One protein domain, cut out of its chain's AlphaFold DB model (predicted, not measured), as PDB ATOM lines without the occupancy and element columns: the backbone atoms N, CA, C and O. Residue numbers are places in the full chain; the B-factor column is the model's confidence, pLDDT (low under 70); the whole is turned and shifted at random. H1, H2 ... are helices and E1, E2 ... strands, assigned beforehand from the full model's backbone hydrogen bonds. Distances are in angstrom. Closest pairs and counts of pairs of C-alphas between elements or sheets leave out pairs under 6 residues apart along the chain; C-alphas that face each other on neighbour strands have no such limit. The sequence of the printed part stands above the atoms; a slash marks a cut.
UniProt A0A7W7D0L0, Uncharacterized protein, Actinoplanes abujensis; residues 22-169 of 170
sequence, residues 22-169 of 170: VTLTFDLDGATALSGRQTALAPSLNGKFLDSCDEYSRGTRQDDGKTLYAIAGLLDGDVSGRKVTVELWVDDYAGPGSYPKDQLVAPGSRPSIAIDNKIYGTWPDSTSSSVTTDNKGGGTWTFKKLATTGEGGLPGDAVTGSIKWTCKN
ATOM      1  N   VAL A  22     -14.907  17.846 -94.105       92.19
ATOM      2  CA  VAL A  22     -15.288  16.434 -94.119       92.19
ATOM      3  C   VAL A  22     -16.602  16.270 -93.370       92.19
ATOM      4  O   VAL A  22     -16.742  16.727 -92.238       92.19
ATOM      5  N   THR A  23     -17.576  15.617 -94.001       92.81
ATOM      6  CA  THR A  23     -18.845  15.244 -93.370       92.81
ATOM      7  C   THR A  23     -18.867  13.750 -93.116       92.81
ATOM      8  O   THR A  23     -18.907  12.973 -94.067       92.81
ATOM      9  N   LEU A  24     -18.878  13.351 -91.848       93.75
ATOM     10  CA  LEU A  24     -19.062  11.969 -91.420       93.75
ATOM     11  C   LEU A  24     -20.560  11.657 -91.306       93.75
ATOM     12  O   LEU A  24     -21.335  12.465 -90.801       93.75
ATOM     13  N   THR A  25     -20.963  10.468 -91.739       95.44
ATOM     14  CA  THR A  25     -22.289   9.879 -91.535       95.44
ATOM     15  C   THR A  25     -22.127   8.581 -90.756       95.44
ATOM     16  O   THR A  25     -21.415   7.683 -91.204       95.44
ATOM     17  N   PHE A  26     -22.801   8.496 -89.615       95.75
ATOM     18  CA  PHE A  26     -22.758   7.372 -88.687       95.75
ATOM     19  C   PHE A  26     -23.960   6.468 -88.908       95.75
ATOM     20  O   PHE A  26     -25.085   6.953 -89.052       95.75
ATOM     21  N   ASP A  27     -23.698   5.169 -88.897       97.62
ATOM     22  CA  ASP A  27     -24.698   4.111 -88.869       97.62
ATOM     23  C   ASP A  27     -24.184   3.006 -87.941       97.62
ATOM     24  O   ASP A  27     -23.423   2.128 -88.360       97.62
ATOM     25  N   LEU A  28     -24.481   3.154 -86.646       97.69
ATOM     26  CA  LEU A  28     -23.998   2.301 -85.564       97.69
ATOM     27  C   LEU A  28     -25.157   1.577 -84.882       97.69
ATOM     28  O   LEU A  28     -26.201   2.172 -84.613       97.69
ATOM     29  N   ASP A  29     -24.907   0.327 -84.515       97.62
ATOM     30  CA  ASP A  29     -25.817  -0.554 -83.787       97.62
ATOM     31  C   ASP A  29     -25.068  -1.337 -82.685       97.62
ATOM     32  O   ASP A  29     -23.836  -1.291 -82.573       97.62
ATOM     33  N   GLY A  30     -25.807  -2.082 -81.863       96.31
ATOM     34  CA  GLY A  30     -25.302  -2.905 -80.770       96.31
ATOM     35  C   GLY A  30     -25.467  -2.221 -79.418       96.31
ATOM     36  O   GLY A  30     -26.532  -1.700 -79.097       96.31
ATOM     37  N   ALA A  31     -24.407  -2.210 -78.608       94.88
ATOM     38  CA  ALA A  31     -24.448  -1.644 -77.257       94.88
ATOM     39  C   ALA A  31     -24.789  -0.146 -77.221       94.88
ATOM     40  O   ALA A  31     -25.146   0.402 -76.178       94.88
ATOM     41  N   THR A  32     -24.633   0.553 -78.341       94.31
ATOM     42  CA  THR A  32     -25.012   1.951 -78.487       94.31
ATOM     43  C   THR A  32     -25.382   2.210 -79.939       94.31
ATOM     44  O   THR A  32     -24.504   2.317 -80.791       94.31
ATOM     45  N   ALA A  33     -26.683   2.329 -80.205       95.62
ATOM     46  CA  ALA A  33     -27.168   2.746 -81.510       95.62
ATOM     47  C   ALA A  33     -26.934   4.251 -81.709       95.62
ATOM     48  O   ALA A  33     -27.155   5.058 -80.798       95.62
ATOM     49  N   LEU A  34     -26.468   4.624 -82.897       95.88
ATOM     50  CA  LEU A  34     -26.250   6.013 -83.284       95.88
ATOM     51  C   LEU A  34     -26.359   6.144 -84.799       95.88
ATOM     52  O   LEU A  34     -25.589   5.541 -85.543       95.88
ATOM     53  N   SER A  35     -27.257   7.013 -85.243       96.75
ATOM     54  CA  SER A  35     -27.328   7.462 -86.625       96.75
ATOM     55  C   SER A  35     -27.360   8.985 -86.673       96.75
ATOM     56  O   SER A  35     -27.959   9.648 -85.821       96.75
ATOM     57  N   GLY A  36     -26.657   9.558 -87.646       94.50
ATOM     58  CA  GLY A  36     -26.548  11.007 -87.778       94.50
ATOM     59  C   GLY A  36     -25.328  11.434 -88.575       94.50
ATOM     60  O   GLY A  36     -24.650  10.614 -89.198       94.50
ATOM     61  N   ARG A  37     -25.060  12.740 -88.584       93.62
ATOM     62  CA  ARG A  37     -23.924  13.327 -89.295       93.62
ATOM     63  C   ARG A  37     -23.223  14.364 -88.438       93.62
ATOM     64  O   ARG A  37     -23.871  15.013 -87.627       93.62
ATOM     65  N   GLN A  38     -21.938  14.549 -88.694       90.50
ATOM     66  CA  GLN A  38     -21.181  15.709 -88.234       90.50
ATOM     67  C   GLN A  38     -20.276  16.198 -89.359       90.50
ATOM     68  O   GLN A  38     -19.858  15.411 -90.210       90.50
ATOM     69  N   THR A  39     -19.965  17.487 -89.349       89.31
ATOM     70  CA  THR A  39     -19.070  18.111 -90.322       89.31
ATOM     71  C   THR A  39     -18.000  18.886 -89.582       89.31
ATOM     72  O   THR A  39     -18.305  19.606 -88.636       89.31
ATOM     73  N   ALA A  40     -16.764  18.790 -90.052       87.62
ATOM     74  CA  ALA A  40     -15.656  19.590 -89.550       87.62
ATOM     75  C   ALA A  40     -14.574  19.740 -90.625       87.62
ATOM     76  O   ALA A  40     -14.742  19.265 -91.746       87.62
ATOM     77  N   LEU A  41     -13.478  20.423 -90.303       88.56
ATOM     78  CA  LEU A  41     -12.353  20.578 -91.222       88.56
ATOM     79  C   LEU A  41     -11.660  19.233 -91.470       88.56
ATOM     80  O   LEU A  41     -11.559  18.395 -90.573       88.56
ATOM     81  N   ALA A  42     -11.189  19.030 -92.697       89.88
ATOM     82  CA  ALA A  42     -10.358  17.886 -93.030       89.88
ATOM     83  C   ALA A  42      -9.074  17.932 -92.185       89.88
ATOM     84  O   ALA A  42      -8.429  18.984 -92.115       89.88
ATOM     85  N   PRO A  43      -8.694  16.824 -91.529       87.62
ATOM     86  CA  PRO A  43      -7.501  16.806 -90.704       87.62
ATOM     87  C   PRO A  43      -6.248  16.918 -91.569       87.62
ATOM     88  O   PRO A  43      -6.163  16.353 -92.658       87.62
ATOM     89  N   SER A  44      -5.243  17.582 -91.014       83.88
ATOM     90  CA  SER A  44      -3.899  17.621 -91.564       83.88
ATOM     91  C   SER A  44      -2.904  17.162 -90.511       83.88
ATOM     92  O   SER A  44      -2.962  17.605 -89.363       83.88
ATOM     93  N   LEU A  45      -1.981  16.283 -90.899       86.06
ATOM     94  CA  LEU A  45      -0.957  15.751 -89.997       86.06
ATOM     95  C   LEU A  45       0.369  16.522 -90.078       86.06
ATOM     96  O   LEU A  45       1.368  16.068 -89.533       86.06
ATOM     97  N   ASN A  46       0.394  17.679 -90.747       83.56
ATOM     98  CA  ASN A  46       1.595  18.513 -90.907       83.56
ATOM     99  C   ASN A  46       1.474  19.910 -90.259       83.56
ATOM    100  O   ASN A  46       2.313  20.778 -90.498       83.56
ATOM    101  N   GLY A  47       0.424  20.143 -89.462       79.06
ATOM    102  CA  GLY A  47       0.205  21.408 -88.752       79.06
ATOM    103  C   GLY A  47      -0.254  22.580 -89.630       79.06
ATOM    104  O   GLY A  47      -0.222  23.720 -89.171       79.06
ATOM    105  N   LYS A  48      -0.673  22.328 -90.877       84.69
ATOM    106  CA  LYS A  48      -1.215  23.342 -91.799       84.69
ATOM    107  C   LYS A  48      -2.625  22.980 -92.240       84.69
ATOM    108  O   LYS A  48      -2.934  21.801 -92.391       84.69
ATOM    109  N   PHE A  49      -3.463  23.985 -92.478       87.44
ATOM    110  CA  PHE A  49      -4.741  23.769 -93.155       87.44
ATOM    111  C   PHE A  49      -4.505  23.294 -94.590       87.44
ATOM    112  O   PHE A  49      -3.527  23.694 -95.217       87.44
ATOM    113  N   LEU A  50      -5.389  22.422 -95.068       90.50
ATOM    114  CA  LEU A  50      -5.364  21.926 -96.441       90.50
ATOM    115  C   LEU A  50      -6.086  22.915 -97.359       90.50
ATOM    116  O   LEU A  50      -7.069  23.533 -96.951       90.50
ATOM    117  N   ASP A  51      -5.661  22.990 -98.615       92.06
ATOM    118  CA  ASP A  51      -6.256  23.881 -99.613       92.06
ATOM    119  C   ASP A  51      -7.462  23.237-100.317       92.06
ATOM    120  O   ASP A  51      -8.346  23.924-100.831       92.06
ATOM    121  N   SER A  52      -7.515  21.901-100.377       94.56
ATOM    122  CA  SER A  52      -8.537  21.183-101.151       94.56
ATOM    123  C   SER A  52      -8.753  19.736-100.714       94.56
ATOM    124  O   SER A  52      -7.898  19.097-100.101       94.56
ATOM    125  N   CYS A  53      -9.895  19.173-101.106       94.69
ATOM    126  CA  CYS A  53     -10.174  17.747-100.978       94.69
ATOM    127  C   CYS A  53      -9.206  16.869-101.772       94.69
ATOM    128  O   CYS A  53      -8.967  15.737-101.367       94.69
ATOM    129  N   ASP A  54      -8.625  17.386-102.857       95.62
ATOM    130  CA  ASP A  54      -7.593  16.682-103.625       95.62
ATOM    131  C   ASP A  54      -6.268  16.614-102.859       95.62
ATOM    132  O   ASP A  54      -5.486  15.681-103.019       95.62
ATOM    133  N   GLU A  55      -5.965  17.613-102.031       94.00
ATOM    134  CA  GLU A  55      -4.847  17.531-101.091       94.00
ATOM    135  C   GLU A  55      -5.151  16.534 -99.973       94.00
ATOM    136  O   GLU A  55      -4.350  15.636 -99.722       94.00
ATOM    137  N   TYR A  56      -6.345  16.612 -99.380       93.75
ATOM    138  CA  TYR A  56      -6.780  15.659 -98.360       93.75
ATOM    139  C   TYR A  56      -6.751  14.205 -98.861       93.75
ATOM    140  O   TYR A  56      -6.255  13.325 -98.162       93.75
ATOM    141  N   SER A  57      -7.219  13.944-100.088       95.06
ATOM    142  CA  SER A  57      -7.291  12.601-100.684       95.06
ATOM    143  C   SER A  57      -5.928  11.944-100.915       95.06
ATOM    144  O   SER A  57      -5.860  10.728-101.074       95.06
ATOM    145  N   ARG A  58      -4.835  12.715-100.902       94.06
ATOM    146  CA  ARG A  58      -3.466  12.201-101.048       94.06
ATOM    147  C   ARG A  58      -2.858  11.706 -99.735       94.06
ATOM    148  O   ARG A  58      -1.850  11.003 -99.773       94.06
ATOM    149  N   GLY A  59      -3.463  12.035 -98.594       92.88
ATOM    150  CA  GLY A  59      -2.878  11.787 -97.278       92.88
ATOM    151  C   GLY A  59      -1.672  12.689 -96.991       92.88
ATOM    152  O   GLY A  59      -1.310  13.570 -97.767       92.88
ATOM    153  N   THR A  60      -1.045  12.489 -95.834       92.31
ATOM    154  CA  THR A  60       0.114  13.261 -95.376       92.31
ATOM    155  C   THR A  60       1.356  12.385 -95.333       92.31
ATOM    156  O   THR A  60       1.427  11.420 -94.568       92.31
ATOM    157  N   ARG A  61       2.368  12.751 -96.121       91.69
ATOM    158  CA  ARG A  61       3.676  12.097 -96.089       91.69
ATOM    159  C   ARG A  61       4.425  12.449 -94.804       91.69
ATOM    160  O   ARG A  61       4.497  13.618 -94.443       91.69
ATOM    161  N   GLN A  62       4.945  11.431 -94.136       88.56
ATOM    162  CA  GLN A  62       5.725  11.528 -92.908       88.56
ATOM    163  C   GLN A  62       7.228  11.557 -93.222       88.56
ATOM    164  O   GLN A  62       7.656  11.175 -94.318       88.56
ATOM    165  N   ASP A  63       8.031  11.974 -92.243       87.56
ATOM    166  CA  ASP A  63       9.492  12.080 -92.371       87.56
ATOM    167  C   ASP A  63      10.178  10.722 -92.592       87.56
ATOM    168  O   ASP A  63      11.232  10.647 -93.221       87.56
ATOM    169  N   ASP A  64       9.564   9.632 -92.122       87.19
ATOM    170  CA  ASP A  64      10.038   8.257 -92.324       87.19
ATOM    171  C   ASP A  64       9.751   7.709 -93.736       87.19
ATOM    172  O   ASP A  64      10.110   6.577 -94.064       87.19
ATOM    173  N   GLY A  65       9.113   8.510 -94.593       87.12
ATOM    174  CA  GLY A  65       8.765   8.122 -95.947       87.12
ATOM    175  C   GLY A  65       7.528   7.229 -96.048       87.12
ATOM    176  O   GLY A  65       7.279   6.689 -97.131       87.12
ATOM    177  N   LYS A  66       6.720   7.096 -94.998       89.94
ATOM    178  CA  LYS A  66       5.358   6.565 -95.098       89.94
ATOM    179  C   LYS A  66       4.358   7.678 -95.382       89.94
ATOM    180  O   LYS A  66       4.645   8.862 -95.216       89.94
ATOM    181  N   THR A  67       3.168   7.308 -95.831       93.88
ATOM    182  CA  THR A  67       2.044   8.237 -95.965       93.88
ATOM    183  C   THR A  67       0.955   7.807 -94.999       93.88
ATOM    184  O   THR A  67       0.583   6.641 -94.971       93.88
ATOM    185  N   LEU A  68       0.436   8.745 -94.215       93.38
ATOM    186  CA  LEU A  68      -0.696   8.516 -93.326       93.38
ATOM    187  C   LEU A  68      -1.941   9.168 -93.910       93.38
ATOM    188  O   LEU A  68      -1.896  10.318 -94.345       93.38
ATOM    189  N   TYR A  69      -3.069   8.472 -93.871       93.62
ATOM    190  CA  TYR A  69      -4.363   9.063 -94.200       93.62
ATOM    191  C   TYR A  69      -5.228   9.125 -92.947       93.62
ATOM    192  O   TYR A  69      -5.718   8.104 -92.467       93.62
ATOM    193  N   ALA A  70      -5.393  10.325 -92.392       90.75
ATOM    194  CA  ALA A  70      -6.190  10.531 -91.192       90.75
ATOM    195  C   ALA A  70      -7.678  10.614 -91.530       90.75
ATOM    196  O   ALA A  70      -8.117  11.559 -92.182       90.75
ATOM    197  N   ILE A  71      -8.472   9.676 -91.017       85.81
ATOM    198  CA  ILE A  71      -9.929   9.745 -91.079       85.81
ATOM    199  C   ILE A  71     -10.371  10.531 -89.859       85.81
ATOM    200  O   ILE A  71     -10.502   9.982 -88.770       85.81
ATOM    201  N   ALA A  72     -10.535  11.840 -90.060       64.25
ATOM    202  CA  ALA A  72     -11.286  12.740 -89.189       64.25
ATOM    203  C   ALA A  72     -11.105  12.449 -87.678       64.25
ATOM    204  O   ALA A  72     -12.071  12.234 -86.953       64.25
ATOM    205  N   GLY A  73      -9.837  12.427 -87.243       57.03
ATOM    206  CA  GLY A  73      -9.385  12.013 -85.906       57.03
ATOM    207  C   GLY A  73      -9.744  12.958 -84.750       57.03
ATOM    208  O   GLY A  73      -9.503  12.651 -83.591       57.03
ATOM    209  N   LEU A  74     -10.223  14.158 -85.074       52.44
ATOM    210  CA  LEU A  74     -10.307  15.301 -84.155       52.44
ATOM    211  C   LEU A  74     -11.637  16.043 -84.289       52.44
ATOM    212  O   LEU A  74     -11.722  17.240 -84.017       52.44
ATOM    213  N   LEU A  75     -12.674  15.361 -84.772       62.75
ATOM    214  CA  LEU A  75     -13.992  15.973 -84.815       62.75
ATOM    215  C   LEU A  75     -14.612  15.761 -83.439       62.75
ATOM    216  O   LEU A  75     -15.075  14.670 -83.128       62.75
ATOM    217  N   ASP A  76     -14.503  16.780 -82.591       65.56
ATOM    218  CA  ASP A  76     -15.357  16.921 -81.418       65.56
ATOM    219  C   ASP A  76     -16.614  17.654 -81.876       65.56
ATOM    220  O   ASP A  76     -16.560  18.779 -82.384       65.56
ATOM    221  N   GLY A  77     -17.740  16.967 -81.788       74.06
ATOM    222  CA  GLY A  77     -18.998  17.467 -82.292       74.06
ATOM    223  C   GLY A  77     -20.161  16.600 -81.858       74.06
ATOM    224  O   GLY A  77     -20.014  15.426 -81.500       74.06
ATOM    225  N   ASP A  78     -21.339  17.206 -81.914       84.50
ATOM    226  CA  ASP A  78     -22.569  16.520 -81.576       84.50
ATOM    227  C   ASP A  78     -23.122  15.786 -82.801       84.50
ATOM    228  O   ASP A  78     -23.423  16.383 -83.836       84.50
ATOM    229  N   VAL A  79     -23.323  14.477 -82.662       90.00
ATOM    230  CA  VAL A  79     -24.122  13.668 -83.586       90.00
ATOM    231  C   VAL A  79     -25.416  13.331 -82.871       90.00
ATOM    232  O   VAL A  79     -25.424  12.557 -81.917       90.00
ATOM    233  N   SER A  80     -26.524  13.921 -83.319       89.25
ATOM    234  CA  SER A  80     -27.844  13.673 -82.720       89.25
ATOM    235  C   SER A  80     -27.869  13.947 -81.201       89.25
ATOM    236  O   SER A  80     -28.476  13.198 -80.440       89.25
ATOM    237  N   GLY A  81     -27.187  15.015 -80.761       89.69
ATOM    238  CA  GLY A  81     -27.117  15.442 -79.356       89.69
ATOM    239  C   GLY A  81     -26.123  14.664 -78.485       89.69
ATOM    240  O   GLY A  81     -26.196  14.758 -77.262       89.69
ATOM    241  N   ARG A  82     -25.234  13.874 -79.096       91.81
ATOM    242  CA  ARG A  82     -24.232  13.055 -78.402       91.81
ATOM    243  C   ARG A  82     -22.837  13.428 -78.851       91.81
ATOM    244  O   ARG A  82     -22.619  13.587 -80.052       91.81
ATOM    245  N   LYS A  83     -21.896  13.481 -77.913       91.25
ATOM    246  CA  LYS A  83     -20.502  13.815 -78.220       91.25
ATOM    247  C   LYS A  83     -19.821  12.618 -78.852       91.25
ATOM    248  O   LYS A  83     -19.775  11.555 -78.227       91.25
ATOM    249  N   VAL A  84     -19.309  12.774 -80.068       91.44
ATOM    250  CA  VAL A  84     -18.694  11.674 -80.817       91.44
ATOM    251  C   VAL A  84     -17.320  12.066 -81.314       91.44
ATOM    252  O   VAL A  84     -17.207  12.996 -82.099       91.44
ATOM    253  N   THR A  85     -16.313  11.277 -80.950       90.88
ATOM    254  CA  THR A  85     -14.948  11.385 -81.478       90.88
ATOM    255  C   THR A  85     -14.591  10.097 -82.205       90.88
ATOM    256  O   THR A  85     -14.877   9.001 -81.723       90.88
ATOM    257  N   VAL A  86     -13.974  10.215 -83.375       91.56
ATOM    258  CA  VAL A  86     -13.485   9.082 -84.167       91.56
ATOM    259  C   VAL A  86     -11.971   9.168 -84.196       91.56
ATOM    260  O   VAL A  86     -11.448  10.225 -84.509       91.56
ATOM    261  N   GLU A  87     -11.271   8.077 -83.905       90.12
ATOM    262  CA  GLU A  87      -9.811   7.998 -83.993       90.12
ATOM    263  C   GLU A  87      -9.427   6.853 -84.924       90.12
ATOM    264  O   GLU A  87      -9.490   5.678 -84.556       90.12
ATOM    265  N   LEU A  88      -9.057   7.185 -86.159       92.06
ATOM    266  CA  LEU A  88      -8.723   6.191 -87.169       92.06
ATOM    267  C   LEU A  88      -7.865   6.798 -88.267       92.06
ATOM    268  O   LEU A  88      -8.300   7.708 -88.964       92.06
ATOM    269  N   TRP A  89      -6.695   6.230 -88.499       93.19
ATOM    270  CA  TRP A  89      -5.837   6.535 -89.633       93.19
ATOM    271  C   TRP A  89      -5.549   5.261 -90.426       93.19
ATOM    272  O   TRP A  89      -5.688   4.147 -89.920       93.19
ATOM    273  N   VAL A  90      -5.121   5.437 -91.668       94.50
ATOM    274  CA  VAL A  90      -4.531   4.381 -92.491       94.50
ATOM    275  C   VAL A  90      -3.020   4.602 -92.520       94.50
ATOM    276  O   VAL A  90      -2.581   5.665 -92.968       94.50
ATOM    277  N   ASP A  91      -2.249   3.634 -92.017       93.38
ATOM    278  CA  ASP A  91      -0.791   3.593 -92.176       93.38
ATOM    279  C   ASP A  91      -0.420   3.113 -93.581       93.38
ATOM    280  O   ASP A  91      -1.164   2.353 -94.202       93.38
ATOM    281  N   ASP A  92       0.735   3.562 -94.068       92.56
ATOM    282  CA  ASP A  92       1.256   3.224 -95.397       92.56
ATOM    283  C   ASP A  92       0.220   3.417 -96.527       92.56
ATOM    284  O   ASP A  92       0.017   2.579 -97.407       92.56
ATOM    285  N   TYR A  93      -0.491   4.546 -96.475       95.81
ATOM    286  CA  TYR A  93      -1.535   4.902 -97.424       95.81
ATOM    287  C   TYR A  93      -0.973   5.058 -98.844       95.81
ATOM    288  O   TYR A  93      -0.212   5.982 -99.141       95.81
ATOM    289  N   ALA A  94      -1.408   4.180 -99.744       95.25
ATOM    290  CA  ALA A  94      -0.962   4.119-101.135       95.25
ATOM    291  C   ALA A  94      -1.894   4.857-102.120       95.25
ATOM    292  O   ALA A  94      -1.663   4.824-103.329       95.25
ATOM    293  N   GLY A  95      -2.947   5.517-101.623       95.75
ATOM    294  CA  GLY A  95      -3.966   6.198-102.429       95.75
ATOM    295  C   GLY A  95      -5.363   5.562-102.340       95.75
ATOM    296  O   GLY A  95      -5.615   4.705-101.494       95.75
ATOM    297  N   PRO A  96      -6.314   5.977-103.191       96.44
ATOM    298  CA  PRO A  96      -7.679   5.458-103.174       96.44
ATOM    299  C   PRO A  96      -7.730   3.933-103.308       96.44
ATOM    300  O   PRO A  96      -7.118   3.359-104.210       96.44
ATOM    301  N   GLY A  97      -8.467   3.266-102.423       97.38
ATOM    302  CA  GLY A  97      -8.467   1.807-102.359       97.38
ATOM    303  C   GLY A  97      -9.083   1.245-101.084       97.38
ATOM    304  O   GLY A  97      -9.739   1.962-100.327       97.38
ATOM    305  N   SER A  98      -8.880  -0.056-100.869       97.50
ATOM    306  CA  SER A  98      -9.350  -0.784 -99.685       97.50
ATOM    307  C   SER A  98      -8.184  -1.131 -98.766       97.50
ATOM    308  O   SER A  98      -7.166  -1.629 -99.236       97.50
ATOM    309  N   TYR A  99      -8.380  -0.925 -97.469       96.94
ATOM    310  CA  TYR A  99      -7.378  -1.058 -96.422       96.94
ATOM    311  C   TYR A  99      -7.899  -1.995 -95.319       96.94
ATOM    312  O   TYR A  99      -8.938  -1.707 -94.708       96.94
ATOM    313  N   PRO A 100      -7.242  -3.142 -95.082       95.38
ATOM    314  CA  PRO A 100      -7.594  -4.076 -94.018       95.38
ATOM    315  C   PRO A 100      -7.212  -3.549 -92.628       95.38
ATOM    316  O   PRO A 100      -6.471  -2.581 -92.483       95.38
ATOM    317  N   LYS A 101      -7.740  -4.208 -91.587       93.06
ATOM    318  CA  LYS A 101      -7.583  -3.845 -90.167       93.06
ATOM    319  C   LYS A 101      -6.138  -3.590 -89.733       93.06
ATOM    320  O   LYS A 101      -5.918  -2.711 -88.913       93.06
ATOM    321  N   ASP A 102      -5.195  -4.385 -90.211       91.44
ATOM    322  CA  ASP A 102      -3.773  -4.329 -89.856       91.44
ATOM    323  C   ASP A 102      -3.070  -3.065 -90.367       91.44
ATOM    324  O   ASP A 102      -2.058  -2.669 -89.799       91.44
ATOM    325  N   GLN A 103      -3.644  -2.388 -91.364       93.56
ATOM    326  CA  GLN A 103      -3.198  -1.066 -91.814       93.56
ATOM    327  C   GLN A 103      -3.923   0.083 -91.101       93.56
ATOM    328  O   GLN A 103      -3.634   1.249 -91.357       93.56
ATOM    329  N   LEU A 104      -4.881  -0.208 -90.216       93.50
ATOM    330  CA  LEU A 104      -5.631   0.815 -89.493       93.50
ATOM    331  C   LEU A 104      -4.969   1.093 -88.148       93.50
ATOM    332  O   LEU A 104      -4.834   0.200 -87.310       93.50
ATOM    333  N   VAL A 105      -4.611   2.351 -87.916       91.56
ATOM    334  CA  VAL A 105      -3.869   2.782 -86.726       91.56
ATOM    335  C   VAL A 105      -4.523   3.995 -86.070       91.56
ATOM    336  O   VAL A 105      -5.357   4.667 -86.668       91.56
ATOM    337  N   ALA A 106      -4.156   4.278 -84.824       87.44
ATOM    338  CA  ALA A 106      -4.447   5.541 -84.157       87.44
ATOM    339  C   ALA A 106      -3.223   5.937 -83.308       87.44
ATOM    340  O   ALA A 106      -2.586   5.059 -82.722       87.44
ATOM    341  N   PRO A 107      -2.839   7.220 -83.228       76.88
ATOM    342  CA  PRO A 107      -1.684   7.641 -82.433       76.88
ATOM    343  C   PRO A 107      -1.834   7.286 -80.962       76.88
ATOM    344  O   PRO A 107      -2.814   7.664 -80.329       76.88
ATOM    345  N   GLY A 108      -0.849   6.578 -80.406       72.69
ATOM    346  CA  GLY A 108      -0.838   6.222 -78.983       72.69
ATOM    347  C   GLY A 108      -2.002   5.327 -78.537       72.69
ATOM    348  O   GLY A 108      -2.189   5.137 -77.338       72.69
ATOM    349  N   SER A 109      -2.783   4.785 -79.476       79.25
ATOM    350  CA  SER A 109      -4.009   4.041 -79.205       79.25
ATOM    351  C   SER A 109      -4.296   3.029 -80.321       79.25
ATOM    352  O   SER A 109      -3.512   2.813 -81.242       79.25
ATOM    353  N   ARG A 110      -5.444   2.368 -80.224       87.88
ATOM    354  CA  ARG A 110      -6.018   1.508 -81.261       87.88
ATOM    355  C   ARG A 110      -7.142   2.265 -81.971       87.88
ATOM    356  O   ARG A 110      -7.793   3.072 -81.307       87.88
ATOM    357  N   PRO A 111      -7.440   1.985 -83.254       92.62
ATOM    358  CA  PRO A 111      -8.587   2.599 -83.915       92.62
ATOM    359  C   PRO A 111      -9.860   2.479 -83.077       92.62
ATOM    360  O   PRO A 111     -10.155   1.388 -82.563       92.62
ATOM    361  N   SER A 112     -10.578   3.587 -82.898       93.50
ATOM    362  CA  SER A 112     -11.669   3.673 -81.931       93.50
ATOM    363  C   SER A 112     -12.727   4.730 -82.262       93.50
ATOM    364  O   SER A 112     -12.542   5.596 -83.116       93.50
ATOM    365  N   ILE A 113     -13.867   4.622 -81.577       93.38
ATOM    366  CA  ILE A 113     -14.915   5.643 -81.521       93.38
ATOM    367  C   ILE A 113     -15.219   5.904 -80.049       93.38
ATOM    368  O   ILE A 113     -15.513   4.964 -79.311       93.38
ATOM    369  N   ALA A 114     -15.202   7.162 -79.623       92.94
ATOM    370  CA  ALA A 114     -15.714   7.579 -78.325       92.94
ATOM    371  C   ALA A 114     -17.112   8.183 -78.488       92.94
ATOM    372  O   ALA A 114     -17.313   9.044 -79.339       92.94
ATOM    373  N   ILE A 115     -18.077   7.736 -77.679       93.62
ATOM    374  CA  ILE A 115     -19.441   8.281 -77.643       93.62
ATOM    375  C   ILE A 115     -19.781   8.617 -76.192       93.62
ATOM    376  O   ILE A 115     -19.776   7.723 -75.346       93.62
ATOM    377  N   ASP A 116     -20.048   9.889 -75.893       92.19
ATOM    378  CA  ASP A 116     -20.299  10.402 -74.536       92.19
ATOM    379  C   ASP A 116     -19.228   9.951 -73.520       92.19
ATOM    380  O   ASP A 116     -19.531   9.489 -72.419       92.19
ATOM    381  N   ASN A 117     -17.953  10.055 -73.911       88.50
ATOM    382  CA  ASN A 117     -16.769   9.606 -73.158       88.50
ATOM    383  C   ASN A 117     -16.625   8.080 -72.974       88.50
ATOM    384  O   ASN A 117     -15.697   7.631 -72.300       88.50
ATOM    385  N   LYS A 118     -17.488   7.259 -73.585       94.19
ATOM    386  CA  LYS A 118     -17.329   5.797 -73.622       94.19
ATOM    387  C   LYS A 118     -16.571   5.391 -74.888       94.19
ATOM    388  O   LYS A 118     -17.065   5.593 -75.995       94.19
ATOM    389  N   ILE A 119     -15.376   4.821 -74.720       93.81
ATOM    390  CA  ILE A 119     -14.473   4.446 -75.821       93.81
ATOM    391  C   ILE A 119     -14.744   3.012 -76.285       93.81
ATOM    392  O   ILE A 119     -14.618   2.063 -75.510       93.81
ATOM    393  N   TYR A 120     -15.032   2.854 -77.573       95.69
ATOM    394  CA  TYR A 120     -15.179   1.586 -78.280       95.69
ATOM    395  C   TYR A 120     -13.992   1.391 -79.224       95.69
ATOM    396  O   TYR A 120     -13.913   2.017 -80.279       95.69
ATOM    397  N   GLY A 121     -13.053   0.528 -78.843       94.88
ATOM    398  CA  GLY A 121     -11.814   0.307 -79.588       94.88
ATOM    399  C   GLY A 121     -11.766  -1.031 -80.316       94.88
ATOM    400  O   GLY A 121     -12.491  -1.974 -79.990       94.88
ATOM    401  N   THR A 122     -10.873  -1.128 -81.295       94.19
ATOM    402  CA  THR A 122     -10.522  -2.403 -81.930       94.19
ATOM    403  C   THR A 122      -9.831  -3.344 -80.937       94.19
ATOM    404  O   THR A 122      -9.000  -2.940 -80.130       94.19
ATOM    405  N   TRP A 123     -10.150  -4.632 -80.998       92.25
ATOM    406  CA  TRP A 123      -9.499  -5.696 -80.231       92.25
ATOM    407  C   TRP A 123      -8.831  -6.684 -81.187       92.25
ATOM    408  O   TRP A 123      -9.453  -7.003 -82.209       92.25
ATOM    409  N   PRO A 124      -7.605  -7.171 -80.902       86.62
ATOM    410  CA  PRO A 124      -6.826  -7.997 -81.832       86.62
ATOM    411  C   PRO A 124      -7.612  -9.175 -82.418       86.62
ATOM    412  O   PRO A 124      -7.730  -9.264 -83.640       86.62
ATOM    413  N   ASP A 125      -8.280  -9.955 -81.568       86.38
ATOM    414  CA  ASP A 125      -8.853 -11.247 -81.972       86.38
ATOM    415  C   ASP A 125     -10.360 -11.220 -82.260       86.38
ATOM    416  O   ASP A 125     -10.912 -12.186 -82.783       86.38
ATOM    417  N   SER A 126     -11.063 -10.134 -81.924       88.06
ATOM    418  CA  SER A 126     -12.534 -10.103 -81.984       88.06
ATOM    419  C   SER A 126     -13.120  -9.043 -82.908       88.06
ATOM    420  O   SER A 126     -14.287  -9.154 -83.290       88.06
ATOM    421  N   THR A 127     -12.347  -8.019 -83.269       94.38
ATOM    422  CA  THR A 127     -12.825  -6.948 -84.149       94.38
ATOM    423  C   THR A 127     -12.483  -7.247 -85.603       94.38
ATOM    424  O   THR A 127     -11.310  -7.422 -85.931       94.38
ATOM    425  N   SER A 128     -13.475  -7.212 -86.492       95.50
ATOM    426  CA  SER A 128     -13.239  -7.082 -87.937       95.50
ATOM    427  C   SER A 128     -13.353  -5.612 -88.325       95.50
ATOM    428  O   SER A 128     -14.289  -4.955 -87.877       95.50
ATOM    429  N   SER A 129     -12.445  -5.100 -89.150       96.00
ATOM    430  CA  SER A 129     -12.410  -3.685 -89.528       96.00
ATOM    431  C   SER A 129     -11.796  -3.515 -90.914       96.00
ATOM    432  O   SER A 129     -10.826  -4.197 -91.234       96.00
ATOM    433  N   SER A 130     -12.341  -2.614 -91.724       96.88
ATOM    434  CA  SER A 130     -11.772  -2.249 -93.021       96.88
ATOM    435  C   SER A 130     -12.170  -0.838 -93.420       96.88
ATOM    436  O   SER A 130     -13.285  -0.396 -93.137       96.88
ATOM    437  N   VAL A 131     -11.292  -0.164 -94.145       97.44
ATOM    438  CA  VAL A 131     -11.527   1.161 -94.714       97.44
ATOM    439  C   VAL A 131     -11.535   1.074 -96.232       97.44
ATOM    440  O   VAL A 131     -10.707   0.393 -96.819       97.44
ATOM    441  N   THR A 132     -12.435   1.802 -96.879       97.75
ATOM    442  CA  THR A 132     -12.319   2.160 -98.292       97.75
ATOM    443  C   THR A 132     -12.160   3.668 -98.416       97.75
ATOM    444  O   THR A 132     -12.777   4.420 -97.665       97.75
ATOM    445  N   THR A 133     -11.329   4.118 -99.347       97.19
ATOM    446  CA  THR A 133     -11.129   5.539 -99.669       97.19
ATOM    447  C   THR A 133     -11.355   5.769-101.156       97.19
ATOM    448  O   THR A 133     -11.085   4.882-101.970       97.19
ATOM    449  N   ASP A 134     -11.864   6.944-101.515       95.44
ATOM    450  CA  ASP A 134     -12.037   7.371-102.902       95.44
ATOM    451  C   ASP A 134     -11.029   8.465-103.297       95.44
ATOM    452  O   ASP A 134     -10.253   8.966-102.484       95.44
ATOM    453  N   ASN A 135     -11.026   8.839-104.577       94.94
ATOM    454  CA  ASN A 135     -10.127   9.861-105.116       94.94
ATOM    455  C   ASN A 135     -10.574  11.307-104.848       94.94
ATOM    456  O   ASN A 135      -9.947  12.232-105.354       94.94
ATOM    457  N   LYS A 136     -11.640  11.512-104.073       95.12
ATOM    458  CA  LYS A 136     -12.233  12.816-103.739       95.12
ATOM    459  C   LYS A 136     -12.137  13.125-102.244       95.12
ATOM    460  O   LYS A 136     -12.788  14.052-101.770       95.12
ATOM    461  N   GLY A 137     -11.365  12.340-101.489       92.88
ATOM    462  CA  GLY A 137     -11.214  12.499-100.043       92.88
ATOM    463  C   GLY A 137     -12.406  11.959 -99.252       92.88
ATOM    464  O   GLY A 137     -12.560  12.284 -98.079       92.88
ATOM    465  N   GLY A 138     -13.275  11.171 -99.880       95.38
ATOM    466  CA  GLY A 138     -14.329  10.405 -99.231       95.38
ATOM    467  C   GLY A 138     -13.898   8.972 -98.924       95.38
ATOM    468  O   GLY A 138     -12.807   8.518 -99.281       95.38
ATOM    469  N   GLY A 139     -14.776   8.241 -98.247       96.38
ATOM    470  CA  GLY A 139     -14.532   6.846 -97.922       96.38
ATOM    471  C   GLY A 139     -15.559   6.243 -96.979       96.38
ATOM    472  O   GLY A 139     -16.599   6.833 -96.670       96.38
ATOM    473  N   THR A 140     -15.310   5.009 -96.562       97.50
ATOM    474  CA  THR A 140     -16.146   4.283 -95.608       97.50
ATOM    475  C   THR A 140     -15.290   3.406 -94.712       97.50
ATOM    476  O   THR A 140     -14.538   2.562 -95.184       97.50
ATOM    477  N   TRP A 141     -15.464   3.547 -93.406       97.12
ATOM    478  CA  TRP A 141     -14.960   2.619 -92.411       97.12
ATOM    479  C   TRP A 141     -16.088   1.675 -92.018       97.12
ATOM    480  O   TRP A 141     -17.149   2.123 -91.595       97.12
ATOM    481  N   THR A 142     -15.879   0.371 -92.175       97.75
ATOM    482  CA  THR A 142     -16.812  -0.668 -91.720       97.75
ATOM    483  C   THR A 142     -16.144  -1.500 -90.646       97.75
ATOM    484  O   THR A 142     -14.992  -1.911 -90.799       97.75
ATOM    485  N   PHE A 143     -16.868  -1.792 -89.572       97.50
ATOM    486  CA  PHE A 143     -16.344  -2.585 -88.470       97.50
ATOM    487  C   PHE A 143     -17.427  -3.431 -87.812       97.50
ATOM    488  O   PHE A 143     -18.613  -3.106 -87.833       97.50
ATOM    489  N   LYS A 144     -16.999  -4.518 -87.170       97.31
ATOM    490  CA  LYS A 144     -17.826  -5.313 -86.260       97.31
ATOM    491  C   LYS A 144     -17.100  -5.464 -84.940       97.31
ATOM    492  O   LYS A 144     -15.915  -5.795 -84.934       97.31
ATOM    493  N   LYS A 145     -17.838  -5.290 -83.846       96.00
ATOM    494  CA  LYS A 145     -17.347  -5.424 -82.471       96.00
ATOM    495  C   LYS A 145     -16.190  -4.470 -82.126       96.00
ATOM    496  O   LYS A 145     -15.136  -4.924 -81.679       96.00
ATOM    497  N   LEU A 146     -16.370  -3.159 -82.309       96.19
ATOM    498  CA  LEU A 146     -15.568  -2.194 -81.545       96.19
ATOM    499  C   LEU A 146     -16.075  -2.226 -80.111       96.19
ATOM    500  O   LEU A 146     -17.256  -1.975 -79.889       96.19
ATOM    501  N   ALA A 147     -15.221  -2.577 -79.157       96.56
ATOM    502  CA  ALA A 147     -15.661  -2.881 -77.804       96.56
ATOM    503  C   ALA A 147     -14.971  -2.013 -76.760       96.56
ATOM    504  O   ALA A 147     -13.804  -1.633 -76.895       96.56
ATOM    505  N   THR A 148     -15.713  -1.735 -75.698       95.69
ATOM    506  CA  THR A 148     -15.180  -1.145 -74.472       95.69
ATOM    507  C   THR A 148     -14.233  -2.102 -73.754       95.69
ATOM    508  O   THR A 148     -14.187  -3.298 -74.052       95.69
ATOM    509  N   THR A 149     -13.469  -1.574 -72.802       92.19
ATOM    510  CA  THR A 149     -12.725  -2.393 -71.842       92.19
ATOM    511  C   THR A 149     -13.661  -2.784 -70.704       92.19
ATOM    512  O   THR A 149     -14.077  -1.933 -69.923       92.19
ATOM    513  N   GLY A 150     -14.026  -4.062 -70.657       88.19
ATOM    514  CA  GLY A 150     -14.838  -4.666 -69.609       88.19
ATOM    515  C   GLY A 150     -14.008  -5.173 -68.426       88.19
ATOM    516  O   GLY A 150     -12.821  -4.869 -68.278       88.19
ATOM    517  N   GLU A 151     -14.656  -5.965 -67.572       84.81
ATOM    518  CA  GLU A 151     -14.038  -6.556 -66.384       84.81
ATOM    519  C   GLU A 151     -12.804  -7.402 -66.742       84.81
ATOM    520  O   GLU A 151     -12.756  -8.073 -67.775       84.81
ATOM    521  N   GLY A 152     -11.765  -7.326 -65.906       86.31
ATOM    522  CA  GLY A 152     -10.507  -8.041 -66.136       86.31
ATOM    523  C   GLY A 152      -9.710  -7.560 -67.356       86.31
ATOM    524  O   GLY A 152      -8.753  -8.223 -67.743       86.31
ATOM    525  N   GLY A 153     -10.084  -6.430 -67.969       85.62
ATOM    526  CA  GLY A 153      -9.407  -5.900 -69.155       85.62
ATOM    527  C   GLY A 153      -9.784  -6.611 -70.457       85.62
ATOM    528  O   GLY A 153      -9.063  -6.485 -71.443       85.62
ATOM    529  N   LEU A 154     -10.889  -7.360 -70.472       89.69
ATOM    530  CA  LEU A 154     -11.391  -8.073 -71.650       89.69
ATOM    531  C   LEU A 154     -12.353  -7.199 -72.479       89.69
ATOM    532  O   LEU A 154     -12.865  -6.202 -71.967       89.69
ATOM    533  N   PRO A 155     -12.633  -7.544 -73.751       91.44
ATOM    534  CA  PRO A 155     -13.656  -6.852 -74.532       91.44
ATOM    535  C   PRO A 155     -15.028  -6.916 -73.841       91.44
ATOM    536  O   PRO A 155     -15.530  -8.003 -73.562       91.44
ATOM    537  N   GLY A 156     -15.627  -5.754 -73.581       92.94
ATOM    538  CA  GLY A 156     -16.970  -5.619 -73.013       92.94
ATOM    539  C   GLY A 156     -18.036  -5.347 -74.075       92.94
ATOM    540  O   GLY A 156     -18.005  -5.896 -75.179       92.94
ATOM    541  N   ASP A 157     -18.965  -4.449 -73.741       95.75
ATOM    542  CA  ASP A 157     -19.986  -3.925 -74.652       95.75
ATOM    543  C   ASP A 157     -19.386  -3.482 -75.979       95.75
ATOM    544  O   ASP A 157     -18.369  -2.776 -75.994       95.75
ATOM    545  N   ALA A 158     -20.056  -3.831 -77.076       96.81
ATOM    546  CA  ALA A 158     -19.545  -3.583 -78.409       96.81
ATOM    547  C   ALA A 158     -20.567  -2.941 -79.347       96.81
ATOM    548  O   ALA A 158     -21.760  -3.250 -79.312       96.81
ATOM    549  N   VAL A 159     -20.057  -2.095 -80.237       97.38
ATOM    550  CA  VAL A 159     -20.789  -1.515 -81.360       97.38
ATOM    551  C   VAL A 159     -20.329  -2.135 -82.677       97.38
ATOM    552  O   VAL A 159     -19.191  -2.593 -82.832       97.38
ATOM    553  N   THR A 160     -21.242  -2.181 -83.634       98.12
ATOM    554  CA  THR A 160     -21.013  -2.639 -85.007       98.12
ATOM    555  C   THR A 160     -21.635  -1.623 -85.943       98.12
ATOM    556  O   THR A 160     -22.677  -1.063 -85.617       98.12
ATOM    557  N   GLY A 161     -21.013  -1.360 -87.086       97.75
ATOM    558  CA  GLY A 161     -21.563  -0.366 -87.988       97.75
ATOM    559  C   GLY A 161     -20.598   0.112 -89.049       97.75
ATOM    560  O   GLY A 161     -19.595  -0.536 -89.370       97.75
ATOM    561  N   SER A 162     -20.937   1.272 -89.596       97.50
ATOM    562  CA  SER A 162     -20.095   1.974 -90.547       97.50
ATOM    563  C   SER A 162     -20.090   3.478 -90.310       97.50
ATOM    564  O   SER A 162     -21.059   4.065 -89.824       97.50
ATOM    565  N   ILE A 163     -18.977   4.101 -90.683       95.81
ATOM    566  CA  ILE A 163     -18.834   5.548 -90.775       95.81
ATOM    567  C   ILE A 163     -18.450   5.865 -92.212       95.81
ATOM    568  O   ILE A 163     -17.405   5.433 -92.694       95.81
ATOM    569  N   LYS A 164     -19.298   6.616 -92.906       96.44
ATOM    570  CA  LYS A 164     -19.025   7.106 -94.261       96.44
ATOM    571  C   LYS A 164     -18.587   8.550 -94.188       96.44
ATOM    572  O   LYS A 164     -19.128   9.286 -93.370       96.44
ATOM    573  N   TRP A 165     -17.687   8.982 -95.057       95.56
ATOM    574  CA  TRP A 165     -17.378  10.399 -95.169       95.56
ATOM    575  C   TRP A 165     -17.296  10.884 -96.598       95.56
ATOM    576  O   TRP A 165     -16.979  10.137 -97.523       95.56
ATOM    577  N   THR A 166     -17.581  12.168 -96.747       95.50
ATOM    578  CA  THR A 166     -17.374  12.929 -97.972       95.50
ATOM    579  C   THR A 166     -16.565  14.171 -97.650       95.50
ATOM    580  O   THR A 166     -16.693  14.733 -96.562       95.50
ATOM    581  N   CYS A 167     -15.747  14.605 -98.600       94.69
ATOM    582  CA  CYS A 167     -15.041  15.871 -98.519       94.69
ATOM    583  C   CYS A 167     -15.705  16.897 -99.444       94.69
ATOM    584  O   CYS A 167     -16.148  16.567-100.547       94.69
ATOM    585  N   LYS A 168     -15.781  18.147 -98.990       94.94
ATOM    586  CA  LYS A 168     -16.210  19.301 -99.775       94.94
ATOM    587  C   LYS A 168     -15.123  20.369 -99.715       94.94
ATOM    588  O   LYS A 168     -14.651  20.686 -98.626       94.94
ATOM    589  N   ASN A 169     -14.747  20.912-100.871       93.25
ATOM    590  CA  ASN A 169     -13.820  22.039-100.932       93.25
ATOM    591  C   ASN A 169     -14.353  23.242-100.131       93.25
ATOM    592  O   ASN A 169     -15.573  23.316 -99.922       93.25
TER     593      ASN A 169
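Overview. This is residues 22 to 169 of the 170 residues of an uncharacterized protein of Actinoplanes abujensis (UniProt A0A7W7D0L0). Look for a sandwich of two antiparallel sheets whose strands cross at 75 degrees: a twisted six-stranded sheet, with a smaller four-stranded one over it. The two come closest where edge strand E7 of the small sheet meets E9 beyond its bend, and the short helix H1 only grazes the large sheet. The 148 printed residues hold ten named strands and one named helix, in the order E1 E2 H1 E3 E4 E5 E6 E7 E8 E9 E10, and the class is mostly strand. The large sheet runs E2 E1 E10 E9 E8 E5 and the small one E3 E4 E6 E7. The whole is compact, with a radius of gyration of the C-alphas of 14.7 A, and spans 43 by 33 by 24 A.

Arrangement. Begin in the large sheet with E10, residues 155 to 168, an inner strand that bends by 62 degrees at residue 158. On one side of it is E1, residues 22 to 30, antiparallel at 155 degrees, where you find N 25 and O 164 within hydrogen-bond range at 2.7 A. E1 forms a hairpin with the edge strand E2, residues 34 to 41, where N 24 and O 38 are 2.8 A apart. On the other side of E10 is E9, residues 139 to 149, which bends by 66 degrees at residue 144; N 141 and O 163 are 2.8 A apart. Next comes E8, residues 128 to 133, with N 132 and O 140 of E9 at 2.8 A, and then the edge strand E5, residues 97 to 100, with N 99 and O 131 of E8 at 2.8 A. E8, E9 and E10 form a meander, each strand the antiparallel neighbour of the one before. Now turn to the small sheet and its inner strand E4, residues 82 to 90. Its pairing is staggered: residues 88 to 90 pair with the edge strand E3, residues 67 to 71, where N 71 and O 88 are 2.8 A apart, and residues 84 to 87 pair with E6, residues 112 to 115, where N 114 and O 85 are 2.8 A apart. E6 forms a hairpin with the edge strand E7, residues 118 to 121, with N 120 and O 113 at 2.8 A. The parts of the two sheets that face each other are 8.0 A apart centre to centre, and their best planes differ by 11 degrees. The closest C-alphas of E7 and E9 are those of Tyr 120 and Ala 147, 4.5 A apart. E4 and E8 are near each other, with 6 pairs of C-alphas within 10 A, while E2 and E4, for instance, are apart. H1, residues 53 to 56, only grazes the large sheet; its closest C-alpha pair with E10 is Cys 53 and Cys 167, 5.8 A. H1 is too short for any O i to N i+4 pair, and its 1 O i to N i+3 pair is within range.

Along the chain. Find C-alpha 22 at (-15.288, 16.434, -94.119); from there E1 runs 25.5 A to C-alpha 30, and E2 then covers 21.6 A. E4 starts at C-alpha 82, at (-24.232, 13.055, -78.402), and runs 25.7 A. E8 measures 17.4 A and E9 27.7 A. E10, the longest strand with 14 residues, covers 36.4 A and ends at C-alpha 168, at (-16.210, 19.301, -99.775).

Size, cuts and confidence. The two C-alphas farthest apart are those of Asp 51 and Gly 152, 46.5 A. The printed part has no cut. The long links are E2 to H1 and E5 to E6, with 11 residues each. Look in the B-factor column for residues 72 to 76, which are under 70; the mean pLDDT of the printed part is 91.3.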